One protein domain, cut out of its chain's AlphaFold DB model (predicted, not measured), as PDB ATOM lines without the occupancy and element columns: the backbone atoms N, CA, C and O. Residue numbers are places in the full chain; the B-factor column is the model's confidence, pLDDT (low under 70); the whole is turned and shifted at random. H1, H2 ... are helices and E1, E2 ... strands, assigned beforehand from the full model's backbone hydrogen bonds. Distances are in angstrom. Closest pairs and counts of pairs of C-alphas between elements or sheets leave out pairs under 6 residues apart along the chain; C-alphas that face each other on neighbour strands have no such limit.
ATOM      1  N   PRO A 148     168.147 226.719 182.641       63.84
ATOM      2  CA  PRO A 148     168.343 225.742 183.714       63.84
ATOM      3  C   PRO A 148     167.034 225.214 184.313       63.84
ATOM      4  O   PRO A 148     166.909 224.015 184.540       63.84
ATOM      5  N   GLU A 149     166.030 226.070 184.477       73.56
ATOM      6  CA  GLU A 149     164.731 225.736 185.065       73.56
ATOM      7  C   GLU A 149     163.963 224.741 184.192       73.56
ATOM      8  O   GLU A 149     163.353 223.799 184.696       73.56
ATOM      9  N   LEU A 150     164.012 224.919 182.868       75.38
ATOM     10  CA  LEU A 150     163.392 223.992 181.922       75.38
ATOM     11  C   LEU A 150     164.169 222.681 181.840       75.38
ATOM     12  O   LEU A 150     163.554 221.623 181.751       75.38
ATOM     13  N   ARG A 151     165.503 222.730 181.924       77.12
ATOM     14  CA  ARG A 151     166.325 221.516 181.994       77.12
ATOM     15  C   ARG A 151     165.992 220.705 183.239       77.12
ATOM     16  O   ARG A 151     165.754 219.512 183.110       77.12
ATOM     17  N   ILE A 152     165.894 221.348 184.401       72.25
ATOM     18  CA  ILE A 152     165.489 220.699 185.654       72.25
ATOM     19  C   ILE A 152     164.086 220.113 185.516       72.25
ATOM     20  O   ILE A 152     163.906 218.940 185.814       72.25
ATOM     21  N   LYS A 153     163.107 220.869 185.001       75.44
ATOM     22  CA  LYS A 153     161.749 220.345 184.776       75.44
ATOM     23  C   LYS A 153     161.749 219.118 183.871       75.44
ATOM     24  O   LYS A 153     161.103 218.135 184.198       75.44
ATOM     25  N   ILE A 154     162.500 219.143 182.772       79.75
ATOM     26  CA  ILE A 154     162.618 217.995 181.867       79.75
ATOM     27  C   ILE A 154     163.277 216.809 182.570       79.75
ATOM     28  O   ILE A 154     162.782 215.699 182.428       79.75
ATOM     29  N   LEU A 155     164.350 217.020 183.338       77.88
ATOM     30  CA  LEU A 155     165.013 215.952 184.090       77.88
ATOM     31  C   LEU A 155     164.090 215.365 185.161       77.88
ATOM     32  O   LEU A 155     164.004 214.151 185.274       77.88
ATOM     33  N   VAL A 156     163.346 216.200 185.887       76.50
ATOM     34  CA  VAL A 156     162.357 215.761 186.880       76.50
ATOM     35  C   VAL A 156     161.187 215.039 186.211       76.50
ATOM     36  O   VAL A 156     160.697 214.053 186.744       76.50
ATOM     37  N   CYS A 157     160.747 215.462 185.026       79.25
ATOM     38  CA  CYS A 157     159.726 214.733 184.273       79.25
ATOM     39  C   CYS A 157     160.252 213.399 183.720       79.25
ATOM     40  O   CYS A 157     159.534 212.406 183.752       79.25
ATOM     41  N   ALA A 158     161.486 213.364 183.212       78.19
ATOM     42  CA  ALA A 158     162.081 212.181 182.591       78.19
ATOM     43  C   ALA A 158     162.520 211.136 183.624       78.19
ATOM     44  O   ALA A 158     162.370 209.935 183.408       78.19
ATOM     45  N   PHE A 159     163.068 211.596 184.746       78.38
ATOM     46  CA  PHE A 159     163.700 210.755 185.752       78.38
ATOM     47  C   PHE A 159     163.031 210.848 187.119       78.38
ATOM     48  O   PHE A 159     163.457 210.131 188.013       78.38
ATOM     49  N   GLY A 160     161.970 211.626 187.304       77.69
ATOM     50  CA  GLY A 160     161.336 211.817 188.609       77.69
ATOM     51  C   GLY A 160     162.168 212.688 189.557       77.69
ATOM     52  O   GLY A 160     163.261 213.147 189.231       77.69
ATOM     53  N   GLN A 161     161.657 212.891 190.771       73.75
ATOM     54  CA  GLN A 161     162.408 213.502 191.875       73.75
ATOM     55  C   GLN A 161     163.291 212.448 192.556       73.75
ATOM     56  O   GLN A 161     163.063 212.076 193.702       73.75
ATOM     57  N   ARG A 162     164.252 211.900 191.808       75.56
ATOM     58  CA  ARG A 162     165.161 210.845 192.274       75.56
ATOM     59  C   ARG A 162     166.601 211.349 192.296       75.56
ATOM     60  O   ARG A 162     166.987 212.142 191.438       75.56
ATOM     61  N   THR A 163     167.398 210.858 193.242       76.56
ATOM     62  CA  THR A 163     168.851 211.078 193.254       76.56
ATOM     63  C   THR A 163     169.494 210.158 192.225       76.56
ATOM     64  O   THR A 163     169.245 208.953 192.220       76.56
ATOM     65  N   LEU A 164     170.297 210.724 191.327       78.62
ATOM     66  CA  LEU A 164     170.926 209.996 190.227       78.62
ATOM     67  C   LEU A 164     172.437 209.985 190.449       78.62
ATOM     68  O   LEU A 164     173.030 211.048 190.621       78.62
ATOM     69  N   HIS A 165     173.045 208.803 190.428       79.75
ATOM     70  CA  HIS A 165     174.497 208.657 190.411       79.75
ATOM     71  C   HIS A 165     174.971 208.615 188.959       79.75
ATOM     72  O   HIS A 165     174.371 207.940 188.116       79.75
ATOM     73  N   MET A 166     176.056 209.325 188.664       79.75
ATOM     74  CA  MET A 166     176.713 209.328 187.360       79.75
ATOM     75  C   MET A 166     178.225 209.265 187.576       79.75
ATOM     76  O   MET A 166     178.777 210.159 188.210       79.75
ATOM     77  N   SER A 167     178.890 208.261 187.002       75.94
ATOM     78  CA  SER A 167     180.349 208.105 187.078       75.94
ATOM     79  C   SER A 167     180.970 207.897 185.692       75.94
ATOM     80  O   SER A 167     180.364 207.298 184.796       75.94
ATOM     81  N   LEU A 168     182.187 208.424 185.520       75.50
ATOM     82  CA  LEU A 168     183.066 208.181 184.379       75.50
ATOM     83  C   LEU A 168     184.411 207.673 184.891       75.50
ATOM     84  O   LEU A 168     185.207 208.444 185.422       75.50
ATOM     85  N   GLU A 169     184.698 206.401 184.640       68.44
ATOM     86  CA  GLU A 169     185.897 205.750 185.166       68.44
ATOM     87  C   GLU A 169     186.670 204.992 184.097       68.44
ATOM     88  O   GLU A 169     186.105 204.451 183.142       68.44
ATOM     89  N   TYR A 170     187.990 204.946 184.275       75.50
ATOM     90  CA  TYR A 170     188.878 204.115 183.476       75.50
ATOM     91  C   TYR A 170     189.075 202.761 184.166       75.50
ATOM     92  O   TYR A 170     190.027 202.553 184.920       75.50
ATOM     93  N   GLN A 171     188.152 201.834 183.911       79.75
ATOM     94  CA  GLN A 171     188.071 200.557 184.620       79.75
ATOM     95  C   GLN A 171     187.728 199.378 183.705       79.75
ATOM     96  O   GLN A 171     187.480 199.534 182.504       79.75
ATOM     97  N   HIS A 172     187.762 198.173 184.276       84.31
ATOM     98  CA  HIS A 172     187.259 196.969 183.624       84.31
ATOM     99  C   HIS A 172     185.730 197.070 183.462       84.31
ATOM    100  O   HIS A 172     185.069 197.686 184.296       84.31
ATOM    101  N   PRO A 173     185.131 196.508 182.398       86.69
ATOM    102  CA  PRO A 173     183.679 196.497 182.254       86.69
ATOM    103  C   PRO A 173     182.977 195.857 183.446       86.69
ATOM    104  O   PRO A 173     183.395 194.796 183.894       86.69
ATOM    105  N   LEU A 174     181.882 196.461 183.902       84.88
ATOM    106  CA  LEU A 174     181.046 195.890 184.954       84.88
ATOM    107  C   LEU A 174     180.432 194.560 184.495       84.88
ATOM    108  O   LEU A 174     180.014 194.406 183.338       84.88
ATOM    109  N   TYR A 175     180.372 193.601 185.409       81.50
ATOM    110  CA  TYR A 175     179.600 192.382 185.257       81.50
ATOM    111  C   TYR A 175     178.131 192.690 185.559       81.50
ATOM    112  O   TYR A 175     177.783 193.062 186.678       81.50
ATOM    113  N   VAL A 176     177.279 192.552 184.537       78.94
ATOM    114  CA  VAL A 176     175.841 192.838 184.626       78.94
ATOM    115  C   VAL A 176     175.048 191.552 184.391       78.94
ATOM    116  O   VAL A 176     174.853 191.170 183.231       78.94
ATOM    117  N   PRO A 177     174.627 190.839 185.449       72.88
ATOM    118  CA  PRO A 177     173.864 189.611 185.306       72.88
ATOM    119  C   PRO A 177     172.430 189.884 184.852       72.88
ATOM    120  O   PRO A 177     171.860 190.955 185.061       72.88
ATOM    121  N   HIS A 178     171.839 188.883 184.201       66.88
ATOM    122  CA  HIS A 178     170.454 188.934 183.724       66.88
ATOM    123  C   HIS A 178     169.427 188.576 184.801       66.88
ATOM    124  O   HIS A 178     168.270 188.966 184.688       66.88
ATOM    125  N   GLU A 179     169.847 187.837 185.824       73.25
ATOM    126  CA  GLU A 179     168.996 187.349 186.902       73.25
ATOM    127  C   GLU A 179     169.693 187.619 188.224       73.25
ATOM    128  O   GLU A 179     170.911 187.475 188.322       73.25
ATOM    129  N   ARG A 180     168.899 188.012 189.219       72.56
ATOM    130  CA  ARG A 180     169.390 188.327 190.552       72.56
ATOM    131  C   ARG A 180     169.732 187.046 191.303       72.56
ATOM    132  O   ARG A 180     168.857 186.203 191.504       72.56
ATOM    133  N   ARG A 181     170.967 186.932 191.780       73.00
ATOM    134  CA  ARG A 181     171.400 185.833 192.650       73.00
ATOM    135  C   ARG A 181     171.113 186.144 194.120       73.00
ATOM    136  O   ARG A 181     171.301 187.270 194.583       73.00
ATOM    137  N   GLN A 182     170.654 185.143 194.873       68.12
ATOM    138  CA  GLN A 182     170.487 185.275 196.325       68.12
ATOM    139  C   GLN A 182     171.857 185.395 197.010       68.12
ATOM    140  O   GLN A 182     172.806 184.726 196.613       68.12
ATOM    141  N   GLY A 183     171.954 186.248 198.035       64.31
ATOM    142  CA  GLY A 183     173.190 186.462 198.805       64.31
ATOM    143  C   GLY A 183     174.166 187.502 198.233       64.31
ATOM    144  O   GLY A 183     175.231 187.700 198.808       64.31
ATOM    145  N   TYR A 184     173.813 188.189 197.141       64.31
ATOM    146  CA  TYR A 184     174.647 189.223 196.516       64.31
ATOM    147  C   TYR A 184     174.112 190.628 196.803       64.31
ATOM    148  O   TYR A 184     172.898 190.855 196.827       64.31
ATOM    149  N   ALA A 185     175.025 191.591 196.962       67.19
ATOM    150  CA  ALA A 185     174.667 193.000 196.869       67.19
ATOM    151  C   ALA A 185     174.322 193.298 195.406       67.19
ATOM    152  O   ALA A 185     175.147 193.074 194.515       67.19
ATOM    153  N   THR A 186     173.079 193.721 195.162       79.25
ATOM    154  CA  THR A 186     172.563 193.941 193.808       79.25
ATOM    155  C   THR A 186     172.022 195.358 193.649       79.25
ATOM    156  O   THR A 186     170.950 195.690 194.169       79.25
ATOM    157  N   HIS A 187     172.702 196.181 192.858       85.81
ATOM    158  CA  HIS A 187     172.279 197.546 192.557       85.81
ATOM    159  C   HIS A 187     172.542 197.866 191.096       85.81
ATOM    160  O   HIS A 187     173.611 197.572 190.585       85.81
ATOM    161  N   ALA A 188     171.556 198.453 190.412       84.12
ATOM    162  CA  ALA A 188     171.701 198.909 189.027       84.12
ATOM    163  C   ALA A 188     172.259 197.853 188.056       84.12
ATOM    164  O   ALA A 188     172.994 198.163 187.122       84.12
ATOM    165  N   GLY A 189     171.871 196.595 188.263       81.25
ATOM    166  CA  GLY A 189     172.371 195.497 187.448       81.25
ATOM    167  C   GLY A 189     173.802 195.077 187.778       81.25
ATOM    168  O   GLY A 189     174.334 194.279 187.040       81.25
ATOM    169  N   ILE A 190     174.435 195.580 188.833       84.56
ATOM    170  CA  ILE A 190     175.757 195.147 189.294       84.56
ATOM    171  C   ILE A 190     175.565 194.135 190.421       84.56
ATOM    172  O   ILE A 190     174.773 194.378 191.334       84.56
ATOM    173  N   GLU A 191     176.293 193.020 190.354       79.19
ATOM    174  CA  GLU A 191     176.405 192.043 191.439       79.19
ATOM    175  C   GLU A 191     177.837 192.020 191.965       79.19
ATOM    176  O   GLU A 191     178.772 191.770 191.204       79.19
ATOM    177  N   LYS A 192     178.001 192.233 193.272       79.56
ATOM    178  CA  LYS A 192     179.275 192.015 193.967       79.56
ATOM    179  C   LYS A 192     179.119 190.886 194.972       79.56
ATOM    180  O   LYS A 192     178.197 190.885 195.792       79.56
ATOM    181  N   LEU A 193     180.034 189.924 194.904       72.38
ATOM    182  CA  LEU A 193     180.104 188.832 195.863       72.38
ATOM    183  C   LEU A 193     180.751 189.340 197.155       72.38
ATOM    184  O   LEU A 193     181.867 189.871 197.143       72.38
ATOM    185  N   ALA A 194     180.056 189.176 198.280       66.88
ATOM    186  CA  ALA A 194     180.611 189.510 199.585       66.88
ATOM    187  C   ALA A 194     181.897 188.700 199.831       66.88
ATOM    188  O   ALA A 194     181.935 187.498 199.600       66.88
ATOM    189  N   GLY A 195     182.961 189.364 200.284       63.50
ATOM    190  CA  GLY A 195     184.271 188.735 200.499       63.50
ATOM    191  C   GLY A 195     185.228 188.769 199.305       63.50
ATOM    192  O   GLY A 195     186.419 188.585 199.520       63.50
ATOM    193  N   PHE A 196     184.759 189.062 198.087       69.00
ATOM    194  CA  PHE A 196     185.591 189.009 196.879       69.00
ATOM    195  C   PHE A 196     185.698 190.385 196.219       69.00
ATOM    196  O   PHE A 196     184.744 190.881 195.604       69.00
ATOM    197  N   GLU A 197     186.875 191.000 196.357       70.62
ATOM    198  CA  GLU A 197     187.218 192.255 195.684       70.62
ATOM    199  C   GLU A 197     187.101 192.114 194.166       70.62
ATOM    200  O   GLU A 197     187.326 191.042 193.608       70.62
ATOM    201  N   GLU A 198     186.683 193.197 193.505       78.25
ATOM    202  CA  GLU A 198     186.561 193.281 192.042       78.25
ATOM    203  C   GLU A 198     185.673 192.209 191.373       78.25
ATOM    204  O   GLU A 198     185.601 192.154 190.152       78.25
ATOM    205  N   SER A 199     184.918 191.400 192.128       78.88
ATOM    206  CA  SER A 199     184.011 190.372 191.574       78.88
ATOM    207  C   SER A 199     182.914 190.935 190.658       78.88
ATOM    208  O   SER A 199     182.371 190.226 189.814       78.88
ATOM    209  N   HIS A 200     182.623 192.227 190.799       81.12
ATOM    210  CA  HIS A 200     181.705 192.991 189.958       81.12
ATOM    211  C   HIS A 200     182.346 193.478 188.646       81.12
ATOM    212  O   HIS A 200     181.666 194.086 187.819       81.12
ATOM    213  N   LEU A 201     183.643 193.233 188.435       86.06
ATOM    214  CA  LEU A 201     184.406 193.647 187.264       86.06
ATOM    215  C   LEU A 201     184.758 192.450 186.381       86.06
ATOM    216  O   LEU A 201     185.137 191.375 186.835       86.06
ATOM    217  N   ARG A 202     184.708 192.672 185.071       85.69
ATOM    218  CA  ARG A 202     185.180 191.741 184.046       85.69
ATOM    219  C   ARG A 202     186.665 191.947 183.797       85.69
ATOM    220  O   ARG A 202     187.062 192.544 182.790       85.69
ATOM    221  N   THR A 203     187.479 191.501 184.749       86.38
ATOM    222  CA  THR A 203     188.942 191.657 184.734       86.38
ATOM    223  C   THR A 203     189.600 190.974 183.532       86.38
ATOM    224  O   THR A 203     190.689 191.370 183.116       86.38
ATOM    225  N   GLU A 204     188.909 190.031 182.884       87.44
ATOM    226  CA  GLU A 204     189.351 189.394 181.643       87.44
ATOM    227  C   GLU A 204     189.307 190.318 180.412       87.44
ATOM    228  O   GLU A 204     189.917 190.016 179.384       87.44
ATOM    229  N   ILE A 205     188.585 191.444 180.483       86.81
ATOM    230  CA  ILE A 205     188.498 192.435 179.403       86.81
ATOM    231  C   ILE A 205     189.368 193.644 179.755       86.81
ATOM    232  O   ILE A 205     189.222 194.161 180.855       86.81
ATOM    233  N   PRO A 206     190.193 194.188 178.842       81.69
ATOM    234  CA  PRO A 206     190.993 195.382 179.113       81.69
ATOM    235  C   PRO A 206     190.181 196.580 179.623       81.69
ATOM    236  O   PRO A 206     189.034 196.798 179.213       81.69
ATOM    237  N   LYS A 207     190.821 197.395 180.473       77.31
ATOM    238  CA  LYS A 207     190.251 198.650 180.971       77.31
ATOM    239  C   LYS A 207     189.910 199.592 179.819       77.31
ATOM    240  O   LYS A 207     190.615 199.656 178.811       77.31
ATOM    241  N   LYS A 208     188.831 200.347 179.985       75.25
ATOM    242  CA  LYS A 208     188.418 201.408 179.065       75.25
ATOM    243  C   LYS A 208     187.670 202.488 179.837       75.25
ATOM    244  O   LYS A 208     187.264 202.270 180.971       75.25
ATOM    245  N   TRP A 209     187.463 203.639 179.207       74.94
ATOM    246  CA  TRP A 209     186.554 204.649 179.743       74.94
ATOM    247  C   TRP A 209     185.117 204.136 179.677       74.94
ATOM    248  O   TRP A 209     184.636 203.763 178.602       74.94
ATOM    249  N   ILE A 210     184.448 204.098 180.825       73.62
ATOM    250  CA  ILE A 210     183.082 203.603 180.963       73.62
ATOM    251  C   ILE A 210     182.252 204.659 181.670       73.62
ATOM    252  O   ILE A 210     182.611 205.141 182.739       73.62
ATOM    253  N   TRP A 211     181.127 204.990 181.045       78.56
ATOM    254  CA  TRP A 211     180.063 205.742 181.682       78.56
ATOM    255  C   TRP A 211     179.133 204.790 182.407       78.56
ATOM    256  O   TRP A 211     178.657 203.819 181.815       78.56
ATOM    257  N   PHE A 212     178.825 205.125 183.648       81.38
ATOM    258  CA  PHE A 212     177.826 204.445 184.443       81.38
ATOM    259  C   PHE A 212     176.820 205.452 184.988       81.38
ATOM    260  O   PHE A 212     177.163 206.597 185.289       81.38
ATOM    261  N   GLY A 213     175.563 205.033 185.087       82.38
ATOM    262  CA  GLY A 213     174.542 205.835 185.729       82.38
ATOM    263  C   GLY A 213     173.409 204.983 186.271       82.38
ATOM    264  O   GLY A 213     172.989 204.013 185.638       82.38
ATOM    265  N   CYS A 214     172.908 205.368 187.437       84.75
ATOM    266  CA  CYS A 214     171.812 204.690 188.111       84.75
ATOM    267  C   CYS A 214     170.962 205.664 188.931       84.75
ATOM    268  O   CYS A 214     171.360 206.796 189.213       84.75
ATOM    269  N   VAL A 215     169.770 205.214 189.319       85.69
ATOM    270  CA  VAL A 215     169.048 205.802 190.447       85.69
ATOM    271  C   VAL A 215     169.767 205.352 191.705       85.69
ATOM    272  O   VAL A 215     169.847 204.156 191.959       85.69
ATOM    273  N   CYS A 216     170.271 206.298 192.486       82.75
ATOM    274  CA  CYS A 216     170.975 206.006 193.721       82.75
ATOM    275  C   CYS A 216     169.976 205.520 194.781       82.75
ATOM    276  O   CYS A 216     169.061 206.245 195.168       82.75
ATOM    277  N   HIS A 217     170.164 204.288 195.263       80.25
ATOM    278  CA  HIS A 217     169.395 203.707 196.374       80.25
ATOM    279  C   HIS A 217     170.243 203.602 197.644       80.25
ATOM    280  O   HIS A 217     170.006 202.741 198.489       80.25
ATOM    281  N   ARG A 218     171.248 204.473 197.776       75.25
ATOM    282  CA  ARG A 218     172.097 204.563 198.966       75.25
ATOM    283  C   ARG A 218     171.291 204.768 200.245       75.25
ATOM    284  O   ARG A 218     171.677 204.272 201.294       75.25
ATOM    285  N   PHE A 219     170.161 205.462 200.150       72.31
ATOM    286  CA  PHE A 219     169.251 205.701 201.264       72.31
ATOM    287  C   PHE A 219     167.949 204.919 201.083       72.31
ATOM    288  O   PHE A 219     167.542 204.621 199.954       72.31
ATOM    289  N   ARG A 220     167.284 204.586 202.195       72.25
ATOM    290  CA  ARG A 220     165.913 204.051 202.164       72.25
ATOM    291  C   ARG A 220     164.935 205.126 201.658       72.25
ATOM    292  O   ARG A 220     165.244 206.318 201.780       72.25
ATOM    293  N   PRO A 221     163.775 204.744 201.102       69.31
ATOM    294  CA  PRO A 221     162.746 205.702 200.708       69.31
ATOM    295  C   PRO A 221     162.303 206.600 201.871       69.31
ATOM    296  O   PRO A 221     162.347 206.207 203.031       69.31
ATOM    297  N   VAL A 222     161.806 207.794 201.541       63.69
ATOM    298  CA  VAL A 222     161.299 208.795 202.506       63.69
ATOM    299  C   VAL A 222     160.154 208.259 203.375       63.69
ATOM    300  O   VAL A 222     159.978 208.705 204.503       63.69
ATOM    301  N   ALA A 223     159.390 207.288 202.865       60.34
ATOM    302  CA  ALA A 223     158.304 206.648 203.603       60.34
ATOM    303  C   ALA A 223     158.771 205.907 204.874       60.34
ATOM    304  O   ALA A 223     157.969 205.743 205.786       60.34
ATOM    305  N   ASP A 224     160.056 205.542 204.963       58.88
ATOM    306  CA  ASP A 224     160.671 204.874 206.119       58.88
ATOM    307  C   ASP A 224     161.259 205.900 207.123       58.88
ATOM    308  O   ASP A 224     162.374 205.740 207.609       58.88
ATOM    309  N   GLY A 225     160.591 207.042 207.337       57.50
ATOM    310  CA  GLY A 225     161.032 208.079 208.290       57.50
ATOM    311  C   GLY A 225     162.252 208.915 207.859       57.50
ATOM    312  O   GLY A 225     162.698 209.804 208.584       57.50
ATOM    313  N   ASN A 226     162.784 208.671 206.663       57.72
ATOM    314  CA  ASN A 226     163.932 209.377 206.105       57.72
ATOM    315  C   ASN A 226     163.560 210.785 205.623       57.72
ATOM    316  O   ASN A 226     162.705 210.947 204.755       57.72
ATOM    317  N   ILE A 227     164.245 211.820 206.117       53.78
ATOM    318  CA  ILE A 227     163.944 213.210 205.751       53.78
ATOM    319  C   ILE A 227     164.742 213.579 204.495       53.78
ATOM    320  O   ILE A 227     165.973 213.639 204.562       53.78
ATOM    321  N   PRO A 228     164.095 213.865 203.349       52.00
ATOM    322  CA  PRO A 228     164.800 214.359 202.179       52.00
ATOM    323  C   PRO A 228     165.371 215.741 202.506       52.00
ATOM    324  O   PRO A 228     164.644 216.703 202.758       52.00
ATOM    325  N   LEU A 229     166.693 215.830 202.522       51.62
ATOM    326  CA  LEU A 229     167.428 217.073 202.675       51.62
ATOM    327  C   LEU A 229     167.684 217.681 201.290       51.62
ATOM    328  O   LEU A 229     167.569 217.035 200.243       51.62
ATOM    329  N   SER A 230     168.033 218.965 201.266       44.25
ATOM    330  CA  SER A 230     168.388 219.645 200.024       44.25
ATOM    331  C   SER A 230     169.543 218.931 199.304       44.25
ATOM    332  O   SER A 230     170.467 218.428 199.946       44.25
ATOM    333  N   PHE A 231     169.485 218.937 197.965       49.12
ATOM    334  CA  PHE A 231     170.519 218.413 197.059       49.12
ATOM    335  C   PHE A 231     170.705 216.884 197.062       49.12
ATOM    336  O   PHE A 231     171.788 216.391 196.785       49.12
ATOM    337  N   GLY A 232     169.639 216.116 197.316       48.66
ATOM    338  CA  GLY A 232     169.675 214.646 197.216       48.66
ATOM    339  C   GLY A 232     170.237 213.945 198.454       48.66
ATOM    340  O   GLY A 232     170.387 212.723 198.449       48.66
ATOM    341  N   ARG A 233     170.503 214.716 199.513       53.06
ATOM    342  CA  ARG A 233     170.845 214.234 200.850       53.06
ATOM    343  C   ARG A 233     169.605 213.649 201.528       53.06
ATOM    344  O   ARG A 233     168.484 214.086 201.271       53.06
ATOM    345  N   VAL A 234     169.801 212.693 202.425       51.69
ATOM    346  CA  VAL A 234     168.728 212.136 203.253       51.69
ATOM    347  C   VAL A 234     169.222 212.095 204.690       51.69
ATOM    348  O   VAL A 234     170.269 211.514 204.965       51.69
ATOM    349  N   GLY A 235     168.500 212.753 205.594       46.91
ATOM    350  CA  GLY A 235     168.714 212.598 207.027       46.91
ATOM    351  C   GLY A 235     168.088 211.283 207.470       46.91
ATOM    352  O   GLY A 235     166.921 211.035 207.157       46.91
ATOM    353  N   LEU A 236     168.854 210.444 208.169       48.91
ATOM    354  CA  LEU A 236     168.292 209.272 208.833       48.91
ATOM    355  C   LEU A 236     167.285 209.754 209.882       48.91
ATOM    356  O   LEU A 236     167.620 210.595 210.719       48.91
ATOM    357  N   LEU A 254     180.917 200.267 207.961       42.78
ATOM    358  CA  LEU A 254     179.986 201.069 207.149       42.78
ATOM    359  C   LEU A 254     179.159 202.100 207.946       42.78
ATOM    360  O   LEU A 254     178.725 203.107 207.388       42.78
ATOM    361  N   TRP A 255     178.923 201.866 209.241       40.69
ATOM    362  CA  TRP A 255     178.156 202.761 210.121       40.69
ATOM    363  C   TRP A 255     179.008 203.802 210.867       40.69
ATOM    364  O   TRP A 255     178.446 204.667 211.541       40.69
ATOM    365  N   ARG A 256     180.346 203.778 210.756       43.12
ATOM    366  CA  ARG A 256     181.228 204.693 211.510       43.12
ATOM    367  C   ARG A 256     181.348 206.120 210.956       43.12
ATOM    368  O   ARG A 256     182.075 206.917 211.547       43.12
ATOM    369  N   GLY A 257     180.607 206.462 209.904       40.03
ATOM    370  CA  GLY A 257     180.683 207.770 209.233       40.03
ATOM    371  C   GLY A 257     181.009 207.690 207.739       40.03
ATOM    372  O   GLY A 257     180.965 208.706 207.058       40.03
ATOM    373  N   ASP A 258     181.223 206.479 207.225       42.19
ATOM    374  CA  ASP A 258     181.735 206.191 205.877       42.19
ATOM    375  C   ASP A 258     180.657 206.204 204.779       42.19
ATOM    376  O   ASP A 258     180.909 205.924 203.611       42.19
ATOM    377  N   LEU A 259     179.427 206.622 205.106       48.78
ATOM    378  CA  LEU A 259     178.437 207.013 204.100       48.78
ATOM    379  C   LEU A 259     178.640 208.475 203.637       48.78
ATOM    380  O   LEU A 259     177.672 209.176 203.324       48.78
ATOM    381  N   ASP A 260     179.887 208.938 203.527       50.94
ATOM    382  CA  ASP A 260     180.201 210.244 202.943       50.94
ATOM    383  C   ASP A 260     180.071 210.206 201.412       50.94
ATOM    384  O   ASP A 260     180.028 209.150 200.785       50.94
ATOM    385  N   LEU A 261     179.947 211.356 200.763       52.44
ATOM    386  CA  LEU A 261     179.637 211.504 199.329       52.44
ATOM    387  C   LEU A 261     180.523 210.690 198.365       52.44
ATOM    388  O   LEU A 261     180.118 210.446 197.233       52.44
ATOM    389  N   GLY A 262     181.708 210.261 198.809       51.97
ATOM    390  CA  GLY A 262     182.647 209.446 198.035       51.97
ATOM    391  C   GLY A 262     182.325 207.959 197.970       51.97
ATOM    392  O   GLY A 262     182.897 207.264 197.139       51.97
ATOM    393  N   ASN A 263     181.427 207.475 198.829       59.97
ATOM    394  CA  ASN A 263     181.244 206.051 199.077       59.97
ATOM    395  C   ASN A 263     179.765 205.645 198.963       59.97
ATOM    396  O   ASN A 263     179.163 205.057 199.866       59.97
ATOM    397  N   ASP A 264     179.104 206.047 197.871       66.50
ATOM    398  CA  ASP A 264     177.723 205.617 197.613       66.50
ATOM    399  C   ASP A 264     177.611 204.157 197.166       66.50
ATOM    400  O   ASP A 264     176.496 203.631 197.099       66.50
ATOM    401  N   LEU A 265     178.760 203.518 196.896       76.25
ATOM    402  CA  LEU A 265     178.924 202.108 196.554       76.25
ATOM    403  C   LEU A 265     178.013 201.645 195.403       76.25
ATOM    404  O   LEU A 265     177.796 200.443 195.210       76.25
ATOM    405  N   CYS A 266     177.506 202.585 194.595       81.88
ATOM    406  CA  CYS A 266     176.607 202.289 193.487       81.88
ATOM    407  C   CYS A 266     177.316 201.428 192.435       81.88
ATOM    408  O   CYS A 266     176.725 200.494 191.896       81.88
ATOM    409  N   LEU A 267     178.601 201.704 192.199       80.44
ATOM    410  CA  LEU A 267     179.475 200.952 191.291       80.44
ATOM    411  C   LEU A 267     179.877 199.575 191.820       80.44
ATOM    412  O   LEU A 267     180.321 198.720 191.059       80.44
ATOM    413  N   GLU A 268     179.667 199.340 193.109       80.50
ATOM    414  CA  GLU A 268     179.957 198.078 193.774       80.50
ATOM    415  C   GLU A 268     178.705 197.212 193.955       80.50
ATOM    416  O   GLU A 268     178.753 196.181 194.620       80.50
ATOM    417  N   GLY A 269     177.568 197.614 193.382       80.69
ATOM    418  CA  GLY A 269     176.322 196.861 193.495       80.69
ATOM    419  C   GLY A 269     175.600 197.038 194.834       80.69
ATOM    420  O   GLY A 269     174.639 196.316 195.094       80.69
ATOM    421  N   PHE A 270     175.989 198.000 195.675       81.12
ATOM    422  CA  PHE A 270     175.303 198.248 196.943       81.12
ATOM    423  C   PHE A 270     174.175 199.276 196.820       81.12
ATOM    424  O   PHE A 270     174.215 200.220 196.035       81.12
ATOM    425  N   GLY A 271     173.139 199.067 197.630       79.56
ATOM    426  CA  GLY A 271     172.001 199.967 197.787       79.56
ATOM    427  C   GLY A 271     170.813 199.253 198.429       79.56
ATOM    428  O   GLY A 271     170.667 198.036 198.312       79.56
ATOM    429  N   TYR A 272     169.910 200.005 199.057       77.88
ATOM    430  CA  TYR A 272     168.672 199.504 199.669       77.88
ATOM    431  C   TYR A 272     167.588 199.186 198.630       77.88
ATOM    432  O   TYR A 272     166.409 199.445 198.854       77.88
ATOM    433  N   CYS A 273     167.965 198.628 197.475       83.50
ATOM    434  CA  CYS A 273     167.094 198.449 196.314       83.50
ATOM    435  C   CYS A 273     165.764 197.769 196.646       83.50
ATOM    436  O   CYS A 273     164.750 198.126 196.060       83.50
ATOM    437  N   ASP A 274     165.757 196.815 197.576       82.25
ATOM    438  CA  ASP A 274     164.560 196.059 197.966       82.25
ATOM    439  C   ASP A 274     163.491 196.894 198.659       82.25
ATOM    440  O   ASP A 274     162.317 196.542 198.607       82.25
ATOM    441  N   LYS A 275     163.885 198.012 199.271       81.81
ATOM    442  CA  LYS A 275     162.960 198.953 199.902       81.81
ATOM    443  C   LYS A 275     162.323 199.902 198.890       81.81
ATOM    444  O   LYS A 275     161.267 200.454 199.154       81.81
ATOM    445  N   TRP A 276     162.938 200.071 197.722       81.75
ATOM    446  CA  TRP A 276     162.412 200.920 196.658       81.75
ATOM    447  C   TRP A 276     161.421 200.161 195.778       81.75
ATOM    448  O   TRP A 276     161.654 199.006 195.406       81.75
ATOM    449  N   GLU A 277     160.340 200.839 195.397       84.19
ATOM    450  CA  GLU A 277     159.310 200.297 194.511       84.19
ATOM    451  C   GLU A 277     159.871 199.888 193.136       84.19
ATOM    452  O   GLU A 277     160.813 200.486 192.608       84.19
ATOM    453  N   GLY A 278     159.265 198.858 192.537       84.38
ATOM    454  CA  GLY A 278     159.585 198.362 191.195       84.38
ATOM    455  C   GLY A 278     160.457 197.100 191.148       84.38
ATOM    456  O   GLY A 278     160.923 196.574 192.166       84.38
ATOM    457  N   SER A 279     160.685 196.615 189.927       85.19
ATOM    458  CA  SER A 279     161.484 195.431 189.601       85.19
ATOM    459  C   SER A 279     162.961 195.778 189.414       85.19
ATOM    460  O   SER A 279     163.327 196.733 188.729       85.19
ATOM    461  N   TRP A 280     163.845 194.973 190.003       80.50
ATOM    462  CA  TRP A 280     165.256 194.972 189.617       80.50
ATOM    463  C   TRP A 280     165.417 194.311 188.229       80.50
ATOM    464  O   TRP A 280     164.680 193.369 187.940       80.50
ATOM    465  N   PRO A 281     166.367 194.752 187.379       79.88
ATOM    466  CA  PRO A 281     167.280 195.882 187.576       79.88
ATOM    467  C   PRO A 281     166.677 197.233 187.169       79.88
ATOM    468  O   PRO A 281     167.278 198.265 187.453       79.88
ATOM    469  N   GLU A 282     165.505 197.240 186.535       81.94
ATOM    470  CA  GLU A 282     164.895 198.394 185.856       81.94
ATOM    471  C   GLU A 282     164.662 199.603 186.770       81.94
ATOM    472  O   GLU A 282     164.839 200.743 186.344       81.94
ATOM    473  N   LYS A 283     164.328 199.374 188.045       82.31
ATOM    474  CA  LYS A 283     164.151 200.464 189.018       82.31
ATOM    475  C   LYS A 283     165.446 201.210 189.350       82.31
ATOM    476  O   LYS A 283     165.394 202.388 189.689       82.31
ATOM    477  N   CYS A 284     166.595 200.537 189.254       84.19
ATOM    478  CA  CYS A 284     167.902 201.087 189.623       84.19
ATOM    479  C   CYS A 284     168.704 201.517 188.386       84.19
ATOM    480  O   CYS A 284     169.324 202.575 188.369       84.19
ATOM    481  N   HIS A 285     168.722 200.684 187.346       84.00
ATOM    482  CA  HIS A 285     169.523 200.899 186.147       84.00
ATOM    483  C   HIS A 285     168.722 201.689 185.116       84.00
ATOM    484  O   HIS A 285     168.096 201.133 184.214       84.00
ATOM    485  N   ILE A 286     168.754 203.012 185.251       73.94
ATOM    486  CA  ILE A 286     168.171 203.902 184.254       73.94
ATOM    487  C   ILE A 286     169.233 204.291 183.226       73.94
ATOM    488  O   ILE A 286     170.358 204.648 183.567       73.94
ATOM    489  N   GLY A 287     168.869 204.277 181.944       73.12
ATOM    490  CA  GLY A 287     169.743 204.687 180.841       73.12
ATOM    491  C   GLY A 287     170.008 206.198 180.786       73.12
ATOM    492  O   GLY A 287     170.025 206.762 179.694       73.12
ATOM    493  N   ILE A 288     170.189 206.870 181.929       73.31
ATOM    494  CA  ILE A 288     170.385 208.321 182.044       73.31
ATOM    495  C   ILE A 288     171.552 208.800 181.185       73.31
ATOM    496  O   ILE A 288     171.427 209.790 180.469       73.31
ATOM    497  N   MET A 289     172.659 208.054 181.181       74.75
ATOM    498  CA  MET A 289     173.812 208.376 180.348       74.75
ATOM    499  C   MET A 289     173.472 208.242 178.869       74.75
ATOM    500  O   MET A 289     173.787 209.139 178.097       74.75
ATOM    501  N   GLY A 290     172.755 207.184 178.478       71.88
ATOM    502  CA  GLY A 290     172.237 207.042 177.118       71.88
ATOM    503  C   GLY A 290     171.356 208.231 176.724       71.88
ATOM    504  O   GLY A 290     171.558 208.824 175.672       71.88
ATOM    505  N   TRP A 291     170.449 208.656 177.603       75.94
ATOM    506  CA  TRP A 291     169.582 209.806 177.366       75.94
ATOM    507  C   TRP A 291     170.368 211.123 177.249       75.94
ATOM    508  O   TRP A 291     170.204 211.856 176.274       75.94
ATOM    509  N   LEU A 292     171.292 211.406 178.170       70.69
ATOM    510  CA  LEU A 292     172.127 212.613 178.138       70.69
ATOM    511  C   LEU A 292     173.040 212.647 176.905       70.69
ATOM    512  O   LEU A 292     173.196 213.704 176.288       70.69
ATOM    513  N   LEU A 293     173.586 211.494 176.513       67.00
ATOM    514  CA  LEU A 293     174.388 211.318 175.302       67.00
ATOM    515  C   LEU A 293     173.543 211.307 174.018       67.00
ATOM    516  O   LEU A 293     174.078 211.536 172.943       67.00
ATOM    517  N   THR A 294     172.229 211.083 174.075       68.31
ATOM    518  CA  THR A 294     171.346 211.342 172.916       68.31
ATOM    519  C   THR A 294     171.004 212.826 172.808       68.31
ATOM    520  O   THR A 294     170.945 213.379 171.710       68.31
ATOM    521  N   CYS A 295     170.867 213.509 173.950       66.00
ATOM    522  CA  CYS A 295     170.635 214.951 174.023       66.00
ATOM    523  C   CYS A 295     171.847 215.781 173.571       66.00
ATOM    524  O   CYS A 295     171.715 216.981 173.316       66.00
ATOM    525  N   LYS A 296     173.028 215.164 173.467       62.59
ATOM    526  CA  LYS A 296     174.279 215.777 173.023       62.59
ATOM    527  C   LYS A 296     175.002 214.822 172.104       62.59
ATOM    528  O   LYS A 296     175.401 213.768 172.561       62.59
ATOM    529  N   GLN A 297     175.267 215.210 170.863       51.97
ATOM    530  CA  GLN A 297     176.207 214.482 170.008       51.97
ATOM    531  C   GLN A 297     177.630 214.556 170.617       51.97
ATOM    532  O   GLN A 297     178.418 215.421 170.270       51.97
ATOM    533  N   ALA A 298     177.875 213.677 171.596       49.16
ATOM    534  CA  ALA A 298     179.110 213.245 172.243       49.16
ATOM    535  C   ALA A 298     180.205 214.296 172.535       49.16
ATOM    536  O   ALA A 298     181.174 214.383 171.789       49.16
TER     537      ALA A 298
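What this domain is: This is residues 148 to 236 and 254 to 298 of the 477 residues of an uncharacterized protein of Bionectria ochroleuca (UniProt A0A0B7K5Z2). Little regular structure: a long two-stranded antiparallel ribbon, E1 and E4, has helix H1 beyond one end and short H2 packed on E4, with a small antiparallel hairpin, E2 and E3, amid long loops. The 134 printed residues run H1 E1 E2 E3 E4 H2, class mixed, with 41 in named elements. The whole is compact, radius of gyration of the C-alphas 15.5 A, spans 44 by 41 by 28 A.

Where its parts are: H1, residues 148 to 159, 15.8 A, begins at C-alpha (168.343, 225.742, 183.714). E1 is 164 to 171, 20.4 A; E2 185 to 187, 6.7 A; E3 190 to 192, 6.6 A; E4 208 to 215, 22.9 A. H2, 288 to 294, 9.7 A, ends at C-alpha (171.346, 211.342, 172.916).

How they stand to each other: E1 and E4 have N 167 and O 212 at 2.9 A; E2 and E3, N 190 and O 187 at 2.8 A. The closest C-alphas of E4 and H2, Gly 213 and Met 289, are 6.0 A apart. H1 and H2 are near each other; in both, every O i to N i+4 pair is within hydrogen-bond range.

The domain as a whole: Residues 237 to 253 are not printed; the gap is 14.4 A. Links E1 to E2 and E3 to E4 are long. Residues 293 to 298 stand free. Mean pLDDT of the printed part is 71.9; 43 residues are under 70, among them 221 to 236.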